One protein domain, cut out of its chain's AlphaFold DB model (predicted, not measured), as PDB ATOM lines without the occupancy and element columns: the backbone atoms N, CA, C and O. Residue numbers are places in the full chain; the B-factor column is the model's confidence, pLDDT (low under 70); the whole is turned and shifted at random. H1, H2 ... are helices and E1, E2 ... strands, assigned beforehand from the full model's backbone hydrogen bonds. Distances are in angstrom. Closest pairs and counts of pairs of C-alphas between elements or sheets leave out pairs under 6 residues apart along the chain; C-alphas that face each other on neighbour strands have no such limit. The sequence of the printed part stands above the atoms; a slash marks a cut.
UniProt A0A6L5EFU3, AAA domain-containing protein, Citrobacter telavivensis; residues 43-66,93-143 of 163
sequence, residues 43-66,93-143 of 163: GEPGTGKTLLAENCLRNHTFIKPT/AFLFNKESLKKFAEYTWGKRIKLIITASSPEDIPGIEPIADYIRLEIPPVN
ATOM      1  N   GLY A  43     150.978   8.040   6.824       86.69
ATOM      2  CA  GLY A  43     151.589   8.272   5.517       86.69
ATOM      3  C   GLY A  43     152.966   8.910   5.639       86.69
ATOM      4  O   GLY A  43     153.257   9.586   6.620       86.69
ATOM      5  N   GLU A  44     153.802   8.748   4.623       83.31
ATOM      6  CA  GLU A  44     155.145   9.333   4.597       83.31
ATOM      7  C   GLU A  44     155.116  10.879   4.623       83.31
ATOM      8  O   GLU A  44     154.063  11.504   4.389       83.31
ATOM      9  N   PRO A  45     156.242  11.543   4.939       79.56
ATOM     10  CA  PRO A  45     156.388  12.982   4.741       79.56
ATOM     11  C   PRO A  45     155.980  13.402   3.318       79.56
ATOM     12  O   PRO A  45     156.242  12.703   2.347       79.56
ATOM     13  N   GLY A  46     155.281  14.533   3.187       73.81
ATOM     14  CA  GLY A  46     154.819  15.029   1.882       73.81
ATOM     15  C   GLY A  46     153.548  14.369   1.327       73.81
ATOM     16  O   GLY A  46     153.010  14.839   0.339       73.81
ATOM     17  N   THR A  47     152.966  13.356   1.974       78.69
ATOM     18  CA  THR A  47     151.707  12.730   1.493       78.69
ATOM     19  C   THR A  47     150.443  13.583   1.692       78.69
ATOM     20  O   THR A  47     149.349  13.172   1.306       78.69
ATOM     21  N   GLY A  48     150.554  14.765   2.312       80.44
ATOM     22  CA  GLY A  48     149.424  15.670   2.550       80.44
ATOM     23  C   GLY A  48     148.490  15.257   3.699       80.44
ATOM     24  O   GLY A  48     147.316  15.630   3.692       80.44
ATOM     25  N   LYS A  49     148.980  14.499   4.696       86.25
ATOM     26  CA  LYS A  49     148.204  14.065   5.882       86.25
ATOM     27  C   LYS A  49     147.500  15.223   6.588       86.25
ATOM     28  O   LYS A  49     146.291  15.161   6.805       86.25
ATOM     29  N   THR A  50     148.253  16.275   6.899       82.62
ATOM     30  CA  THR A  50     147.772  17.472   7.598       82.62
ATOM     31  C   THR A  50     146.696  18.175   6.772       82.62
ATOM     32  O   THR A  50     145.597  18.408   7.268       82.62
ATOM     33  N   LEU A  51     146.935  18.358   5.465       81.25
ATOM     34  CA  LEU A  51     145.953  18.939   4.547       81.25
ATOM     35  C   LEU A  51     144.654  18.115   4.488       81.25
ATOM     36  O   LEU A  51     143.558  18.680   4.442       81.25
ATOM     37  N   LEU A  52     144.744  16.779   4.487       84.62
ATOM     38  CA  LEU A  52     143.560  15.917   4.522       84.62
ATOM     39  C   LEU A  52     142.805  16.054   5.853       84.62
ATOM     40  O   LEU A  52     141.574  16.135   5.836       84.62
ATOM     41  N   ALA A  53     143.523  16.092   6.978       84.44
ATOM     42  CA  ALA A  53     142.954  16.259   8.314       84.44
ATOM     43  C   ALA A  53     142.183  17.584   8.435       84.44
ATOM     44  O   ALA A  53     141.001  17.584   8.785       84.44
ATOM     45  N   GLU A  54     142.808  18.697   8.044       80.06
ATOM     46  CA  GLU A  54     142.208  20.036   8.038       80.06
ATOM     47  C   GLU A  54     140.948  20.088   7.165       80.06
ATOM     48  O   GLU A  54     139.898  20.589   7.571       80.06
ATOM     49  N   ASN A  55     140.993  19.480   5.975       79.31
ATOM     50  CA  ASN A  55     139.851  19.453   5.059       79.31
ATOM     51  C   ASN A  55     138.665  18.606   5.545       79.31
ATOM     52  O   ASN A  55     137.554  18.753   5.014       79.31
ATOM     53  N   CYS A  56     138.867  17.718   6.520       80.25
ATOM     54  CA  CYS A  56     137.774  17.009   7.184       80.25
ATOM     55  C   CYS A  56     137.049  17.898   8.206       80.25
ATOM     56  O   CYS A  56     135.912  17.607   8.578       80.25
ATOM     57  N   LEU A  57     137.669  19.005   8.622       73.44
ATOM     58  CA  LEU A  57     137.328  19.728   9.836       73.44
ATOM     59  C   LEU A  57     137.137  21.242   9.620       73.44
ATOM     60  O   LEU A  57     137.489  22.027  10.490       73.44
ATOM     61  N   ARG A  58     136.476  21.670   8.536       58.53
ATOM     62  CA  ARG A  58     136.301  23.096   8.145       58.53
ATOM     63  C   ARG A  58     135.874  24.123   9.229       58.53
ATOM     64  O   ARG A  58     136.039  25.304   8.972       58.53
ATOM     65  N   ASN A  59     135.377  23.717  10.406       53.66
ATOM     66  CA  ASN A  59     134.988  24.603  11.522       53.66
ATOM     67  C   ASN A  59     135.674  24.296  12.879       53.66
ATOM     68  O   ASN A  59     135.061  24.534  13.917       53.66
ATOM     69  N   HIS A  60     136.864  23.689  12.916       58.88
ATOM     70  CA  HIS A  60     137.404  23.125  14.166       58.88
ATOM     71  C   HIS A  60     138.737  23.768  14.577       58.88
ATOM     72  O   HIS A  60     139.509  24.223  13.735       58.88
ATOM     73  N   THR A  61     139.001  23.783  15.884       53.81
ATOM     74  CA  THR A  61     140.242  24.289  16.479       53.81
ATOM     75  C   THR A  61     141.426  23.406  16.097       53.81
ATOM     76  O   THR A  61     141.486  22.226  16.431       53.81
ATOM     77  N   PHE A  62     142.398  23.984  15.403       60.41
ATOM     78  CA  PHE A  62     143.631  23.295  15.057       60.41
ATOM     79  C   PHE A  62     144.658  23.471  16.173       60.41
ATOM     80  O   PHE A  62     144.901  24.591  16.618       60.41
ATOM     81  N   ILE A  63     145.270  22.373  16.616       53.41
ATOM     82  CA  ILE A  63     146.385  22.426  17.558       53.41
ATOM     83  C   ILE A  63     147.588  21.817  16.859       53.41
ATOM     84  O   ILE A  63     147.681  20.607  16.704       53.41
ATOM     85  N   LYS A  64     148.521  22.669  16.442       59.25
ATOM     86  CA  LYS A  64     149.832  22.229  15.977       59.25
ATOM     87  C   LYS A  64     150.834  22.453  17.096       59.25
ATOM     88  O   LYS A  64     151.258  23.584  17.314       59.25
ATOM     89  N   PRO A  65     151.194  21.415  17.844       53.16
ATOM     90  CA  PRO A  65     152.242  21.533  18.836       53.16
ATOM     91  C   PRO A  65     153.588  21.646  18.110       53.16
ATOM     92  O   PRO A  65     154.147  20.661  17.642       53.16
ATOM     93  N   THR A  66     154.084  22.873  17.977       48.81
ATOM     94  CA  THR A  66     155.358  23.177  17.314       48.81
ATOM     95  C   THR A  66     156.581  22.837  18.169       48.81
ATOM     96  O   THR A  66     157.685  22.811  17.640       48.81
ATOM     97  N   ALA A  93     152.567  12.639  15.328       81.75
ATOM     98  CA  ALA A  93     152.417  12.006  16.635       81.75
ATOM     99  C   ALA A  93     153.723  11.502  17.282       81.75
ATOM    100  O   ALA A  93     153.780  11.413  18.504       81.75
ATOM    101  N   PHE A  94     154.784  11.252  16.503       80.75
ATOM    102  CA  PHE A  94     156.105  10.860  17.017       80.75
ATOM    103  C   PHE A  94     156.733  11.915  17.951       80.75
ATOM    104  O   PHE A  94     157.652  11.626  18.719       80.75
ATOM    105  N   LEU A  95     156.249  13.160  17.894       77.88
ATOM    106  CA  LEU A  95     156.654  14.229  18.802       77.88
ATOM    107  C   LEU A  95     156.077  14.049  20.217       77.88
ATOM    108  O   LEU A  95     156.545  14.710  21.147       77.88
ATOM    109  N   PHE A  96     155.102  13.154  20.397       77.00
ATOM    110  CA  PHE A  96     154.376  12.913  21.641       77.00
ATOM    111  C   PHE A  96     154.796  11.604  22.283       77.00
ATOM    112  O   PHE A  96     154.901  10.568  21.635       77.00
ATOM    113  N   ASN A  97     154.953  11.627  23.605       77.81
ATOM    114  CA  ASN A  97     155.017  10.378  24.348       77.81
ATOM    115  C   ASN A  97     153.618   9.744  24.473       77.81
ATOM    116  O   ASN A  97     152.580  10.408  24.366       77.81
ATOM    117  N   LYS A  98     153.606   8.439  24.760       80.81
ATOM    118  CA  LYS A  98     152.393   7.635  24.966       80.81
ATOM    119  C   LYS A  98     151.413   8.261  25.961       80.81
ATOM    120  O   LYS A  98     150.207   8.268  25.728       80.81
ATOM    121  N   GLU A  99     151.923   8.783  27.076       81.81
ATOM    122  CA  GLU A  99     151.090   9.386  28.119       81.81
ATOM    123  C   GLU A  99     150.362  10.636  27.623       81.81
ATOM    124  O   GLU A  99     149.196  10.842  27.949       81.81
ATOM    125  N   SER A 100     151.018  11.445  26.793       79.12
ATOM    126  CA  SER A 100     150.436  12.659  26.223       79.12
ATOM    127  C   SER A 100     149.341  12.323  25.216       79.12
ATOM    128  O   SER A 100     148.240  12.859  25.322       79.12
ATOM    129  N   LEU A 101     149.589  11.377  24.302       80.31
ATOM    130  CA  LEU A 101     148.571  10.898  23.355       80.31
ATOM    131  C   LEU A 101     147.339  10.345  24.079       80.31
ATOM    132  O   LEU A 101     146.206  10.659  23.709       80.31
ATOM    133  N   LYS A 102     147.553   9.585  25.159       82.81
ATOM    134  CA  LYS A 102     146.472   9.072  26.005       82.81
ATOM    135  C   LYS A 102     145.676  10.202  26.664       82.81
ATOM    136  O   LYS A 102     144.452  10.191  26.584       82.81
ATOM    137  N   LYS A 103     146.343  11.211  27.237       82.56
ATOM    138  CA  LYS A 103     145.671  12.387  27.820       82.56
ATOM    139  C   LYS A 103     144.832  13.143  26.787       82.56
ATOM    140  O   LYS A 103     143.719  13.555  27.102       82.56
ATOM    141  N   PHE A 104     145.316  13.300  25.553       81.06
ATOM    142  CA  PHE A 104     144.530  13.919  24.480       81.06
ATOM    143  C   PHE A 104     143.302  13.084  24.101       81.06
ATOM    144  O   PHE A 104     142.212  13.637  23.935       81.06
ATOM    145  N   ALA A 105     143.449  11.763  23.994       83.19
ATOM    146  CA  ALA A 105     142.331  10.858  23.737       83.19
ATOM    147  C   ALA A 105     141.269  10.933  24.849       83.19
ATOM    148  O   ALA A 105     140.084  11.094  24.564       83.19
ATOM    149  N   GLU A 106     141.685  10.898  26.116       83.94
ATOM    150  CA  GLU A 106     140.788  11.005  27.274       83.94
ATOM    151  C   GLU A 106     140.094  12.371  27.342       83.94
ATOM    152  O   GLU A 106     138.878  12.441  27.536       83.94
ATOM    153  N   TYR A 107     140.840  13.460  27.126       80.56
ATOM    154  CA  TYR A 107     140.298  14.818  27.099       80.56
ATOM    155  C   TYR A 107     139.240  14.977  26.003       80.56
ATOM    156  O   TYR A 107     138.130  15.451  26.259       80.56
ATOM    157  N   THR A 108     139.563  14.552  24.778       80.94
ATOM    158  CA  THR A 108     138.651  14.671  23.634       80.94
ATOM    159  C   THR A 108     137.409  13.803  23.810       80.94
ATOM    160  O   THR A 108     136.298  14.282  23.572       80.94
ATOM    161  N   TRP A 109     137.561  12.590  24.350       82.75
ATOM    162  CA  TRP A 109     136.444  11.722  24.712       82.75
ATOM    163  C   TRP A 109     135.524  12.363  25.761       82.75
ATOM    164  O   TRP A 109     134.320  12.504  25.529       82.75
ATOM    165  N   GLY A 110     136.086  12.825  26.885       80.06
ATOM    166  CA  GLY A 110     135.331  13.447  27.978       80.06
ATOM    167  C   GLY A 110     134.589  14.721  27.563       80.06
ATOM    168  O   GLY A 110     133.514  15.017  28.084       80.06
ATOM    169  N   LYS A 111     135.122  15.455  26.581       76.81
ATOM    170  CA  LYS A 111     134.524  16.687  26.049       76.81
ATOM    171  C   LYS A 111     133.694  16.485  24.774       76.81
ATOM    172  O   LYS A 111     133.150  17.461  24.264       76.81
ATOM    173  N   ARG A 112     133.552  15.251  24.269       79.62
ATOM    174  CA  ARG A 112     132.897  14.934  22.978       79.62
ATOM    175  C   ARG A 112     133.473  15.727  21.796       79.62
ATOM    176  O   ARG A 112     132.752  16.099  20.870       79.62
ATOM    177  N   ILE A 113     134.776  15.976  21.846       80.81
ATOM    178  CA  ILE A 113     135.567  16.609  20.794       80.81
ATOM    179  C   ILE A 113     136.092  15.491  19.889       80.81
ATOM    180  O   ILE A 113     136.494  14.431  20.358       80.81
ATOM    181  N   LYS A 114     136.081  15.704  18.576       85.19
ATOM    182  CA  LYS A 114     136.641  14.737  17.617       85.19
ATOM    183  C   LYS A 114     138.168  14.784  17.647       85.19
ATOM    184  O   LYS A 114     138.725  15.866  17.757       85.19
ATOM    185  N   LEU A 115     138.845  13.657  17.464       86.69
ATOM    186  CA  LEU A 115     140.308  13.614  17.418       86.69
ATOM    187  C   LEU A 115     140.790  13.012  16.096       86.69
ATOM    188  O   LEU A 115     140.381  11.909  15.725       86.69
ATOM    189  N   ILE A 116     141.653  13.748  15.396       88.94
ATOM    190  CA  ILE A 116     142.455  13.250  14.279       88.94
ATOM    191  C   ILE A 116     143.921  13.252  14.705       88.94
ATOM    192  O   ILE A 116     144.394  14.224  15.279       88.94
ATOM    193  N   ILE A 117     144.651  12.189  14.397       88.50
ATOM    194  CA  ILE A 117     146.091  12.100  14.636       88.50
ATOM    195  C   ILE A 117     146.775  11.808  13.304       88.50
ATOM    196  O   ILE A 117     146.337  10.913  12.579       88.50
ATOM    197  N   THR A 118     147.823  12.551  12.962       88.25
ATOM    198  CA  THR A 118     148.696  12.237  11.828       88.25
ATOM    199  C   THR A 118     149.984  11.598  12.341       88.25
ATOM    200  O   THR A 118     150.514  11.971  13.387       88.25
ATOM    201  N   ALA A 119     150.475  10.595  11.625       88.44
ATOM    202  CA  ALA A 119     151.724   9.919  11.946       88.44
ATOM    203  C   ALA A 119     152.371   9.364  10.675       88.44
ATOM    204  O   ALA A 119     151.713   9.234   9.634       88.44
ATOM    205  N   SER A 120     153.661   9.050  10.751       85.62
ATOM    206  CA  SER A 120     154.365   8.402   9.646       85.62
ATOM    207  C   SER A 120     154.132   6.898   9.670       85.62
ATOM    208  O   SER A 120     153.931   6.299   8.615       85.62
ATOM    209  N   SER A 121     154.058   6.316  10.867       86.81
ATOM    210  CA  SER A 121     153.852   4.890  11.079       86.81
ATOM    211  C   SER A 121     152.929   4.605  12.276       86.81
ATOM    212  O   SER A 121     152.821   5.438  13.176       86.81
ATOM    213  N   PRO A 122     152.234   3.451  12.331       85.12
ATOM    214  CA  PRO A 122     151.442   3.063  13.503       85.12
ATOM    215  C   PRO A 122     152.248   2.985  14.809       85.12
ATOM    216  O   PRO A 122     151.693   3.178  15.883       85.12
ATOM    217  N   GLU A 123     153.549   2.728  14.733       86.31
ATOM    218  CA  GLU A 123     154.447   2.653  15.886       86.31
ATOM    219  C   GLU A 123     154.665   4.026  16.545       86.31
ATOM    220  O   GLU A 123     155.002   4.083  17.727       86.31
ATOM    221  N   ASP A 124     154.400   5.127  15.827       82.12
ATOM    222  CA  ASP A 124     154.487   6.500  16.349       82.12
ATOM    223  C   ASP A 124     153.344   6.840  17.327       82.12
ATOM    224  O   ASP A 124     153.337   7.907  17.941       82.12
ATOM    225  N   ILE A 125     152.346   5.962  17.455       82.06
ATOM    226  CA  ILE A 125     151.128   6.172  18.251       82.06
ATOM    227  C   ILE A 125     150.837   4.990  19.185       82.06
ATOM    228  O   ILE A 125     149.757   4.398  19.134       82.06
ATOM    229  N   PRO A 126     151.774   4.638  20.077       71.06
ATOM    230  CA  PRO A 126     151.632   3.452  20.904       71.06
ATOM    231  C   PRO A 126     150.454   3.584  21.879       71.06
ATOM    232  O   PRO A 126     150.411   4.500  22.702       71.06
ATOM    233  N   GLY A 127     149.536   2.617  21.875       72.81
ATOM    234  CA  GLY A 127     148.481   2.489  22.888       72.81
ATOM    235  C   GLY A 127     147.153   3.179  22.573       72.81
ATOM    236  O   GLY A 127     146.305   3.246  23.466       72.81
ATOM    237  N   ILE A 128     146.955   3.694  21.354       73.19
ATOM    238  CA  ILE A 128     145.658   4.236  20.904       73.19
ATOM    239  C   ILE A 128     144.860   3.253  20.034       73.19
ATOM    240  O   ILE A 128     143.705   3.526  19.706       73.19
ATOM    241  N   GLU A 129     145.450   2.109  19.683       74.31
ATOM    242  CA  GLU A 129     144.910   1.104  18.760       74.31
ATOM    243  C   GLU A 129     143.475   0.662  19.109       74.31
ATOM    244  O   GLU A 129     142.663   0.547  18.191       74.31
ATOM    245  N   PRO A 130     143.093   0.458  20.390       73.69
ATOM    246  CA  PRO A 130     141.752  -0.030  20.730       73.69
ATOM    247  C   PRO A 130     140.612   0.943  20.396       73.69
ATOM    248  O   PRO A 130     139.457   0.532  20.293       73.69
ATOM    249  N   ILE A 131     140.916   2.236  20.261       78.94
ATOM    250  CA  ILE A 131     139.925   3.316  20.110       78.94
ATOM    251  C   ILE A 131     140.126   4.134  18.825       78.94
ATOM    252  O   ILE A 131     139.393   5.099  18.577       78.94
ATOM    253  N   ALA A 132     141.100   3.740  18.003       84.19
ATOM    254  CA  ALA A 132     141.486   4.417  16.778       84.19
ATOM    255  C   ALA A 132     141.213   3.559  15.539       84.19
ATOM    256  O   ALA A 132     141.529   2.374  15.496       84.19
ATOM    257  N   ASP A 133     140.681   4.187  14.492       88.31
ATOM    258  CA  ASP A 133     140.595   3.591  13.162       88.31
ATOM    259  C   ASP A 133     141.636   4.242  12.240       88.31
ATOM    260  O   ASP A 133     141.719   5.469  12.114       88.31
ATOM    261  N   TYR A 134     142.412   3.399  11.559       87.00
ATOM    262  CA  TYR A 134     143.568   3.813  10.769       87.00
ATOM    263  C   TYR A 134     143.206   4.009   9.295       87.00
ATOM    264  O   TYR A 134     142.474   3.229   8.666       87.00
ATOM    265  N   ILE A 135     143.759   5.067   8.716       86.94
ATOM    266  CA  ILE A 135     143.641   5.428   7.311       86.94
ATOM    267  C   ILE A 135     145.046   5.652   6.780       86.94
ATOM    268  O   ILE A 135     145.717   6.603   7.161       86.94
ATOM    269  N   ARG A 136     145.475   4.774   5.876       85.00
ATOM    270  CA  ARG A 136     146.754   4.915   5.188       85.00
ATOM    271  C   ARG A 136     146.589   5.786   3.947       85.00
ATOM    272  O   ARG A 136     145.699   5.569   3.117       85.00
ATOM    273  N   LEU A 137     147.436   6.798   3.837       80.62
ATOM    274  CA  LEU A 137     147.682   7.525   2.608       80.62
ATOM    275  C   LEU A 137     148.764   6.785   1.834       80.62
ATOM    276  O   LEU A 137     149.951   7.000   2.028       80.62
ATOM    277  N   GLU A 138     148.325   5.909   0.947       69.62
ATOM    278  CA  GLU A 138     149.166   5.392  -0.129       69.62
ATOM    279  C   GLU A 138     149.129   6.424  -1.263       69.62
ATOM    280  O   GLU A 138     148.011   6.813  -1.629       69.62
ATOM    281  N   ILE A 139     150.301   6.923  -1.709       58.53
ATOM    282  CA  ILE A 139     150.663   7.567  -3.006       58.53
ATOM    283  C   ILE A 139     152.045   8.276  -2.854       58.53
ATOM    284  O   ILE A 139     152.321   8.764  -1.756       58.53
ATOM    285  N   PRO A 140     152.904   8.331  -3.908       46.72
ATOM    286  CA  PRO A 140     154.300   8.798  -3.843       46.72
ATOM    287  C   PRO A 140     154.383  10.275  -3.436       46.72
ATOM    288  O   PRO A 140     153.378  10.980  -3.535       46.72
ATOM    289  N   PRO A 141     155.548  10.769  -2.991       43.31
ATOM    290  CA  PRO A 141     155.665  12.050  -2.311       43.31
ATOM    291  C   PRO A 141     155.280  13.194  -3.261       43.31
ATOM    292  O   PRO A 141     156.022  13.558  -4.169       43.31
ATOM    293  N   VAL A 142     154.083  13.757  -3.075       43.62
ATOM    294  CA  VAL A 142     153.628  14.925  -3.835       43.62
ATOM    295  C   VAL A 142     153.883  16.149  -2.975       43.62
ATOM    296  O   VAL A 142     153.183  16.373  -1.996       43.62
ATOM    297  N   ASN A 143     154.884  16.956  -3.326       40.72
ATOM    298  CA  ASN A 143     155.152  18.205  -2.616       40.72
ATOM    299  C   ASN A 143     153.917  19.122  -2.666       40.72
ATOM    300  O   ASN A 143     153.565  19.661  -3.717       40.72
TER     301      ASN A 143
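Overview. This is residues 43 to 66 and 93 to 143 of the 163 residues of the protein "AAA domain-containing protein" of Citrobacter telavivensis (UniProt A0A6L5EFU3). Strand E1 runs through the middle between two helices, H2 near its first residue and H1 on another side; strand E2 runs near E1 without forming a named sheet with it. The 75 printed residues hold, along the chain, H1, H2, E1 and E2, with under half of the residues in these elements; the class is mixed, helices and strands. The whole is compact, with a radius of gyration of the C-alphas of 12.7 A and spans of 37 by 29 by 24 A.

Arrangement. H2, residues 98 to 111, comes closest to E1, residues 114 to 119, at the C-alphas of Thr 108 and Lys 114, 6.3 A apart. H1, residues 49 to 56, comes closest to E1 at the C-alphas of Lys 49 and Thr 118, 6.2 A apart. E1 and E2, residues 132 to 136, are near each other, with 8 pairs of C-alphas within 10 A; each pairs with no named strand. H1 and H2 are apart, and E2 is apart from both. In H1 and H2 every O i to N i+4 pair is within hydrogen-bond range.

Along the chain. H2 measures 20.1 A, E1 16.8 A, E2 12.7 A and H1 10.9 A. H1 begins at C-alpha 49 (148.204, 14.065, 5.882); E2 ends at C-alpha 136 (146.754, 4.915, 5.188).

Size, cuts and confidence. The C-alphas farthest apart, of Gly 110 and Pro 140, are 37.3 A apart. Residues 67 to 92 are not printed; C-alphas 66 and 93 are 11.6 A apart across this cut. H2 to E1 is a tight link, E1 to E2 a long one. Residues 58 to 66 and 138 to 143 have pLDDT under 70.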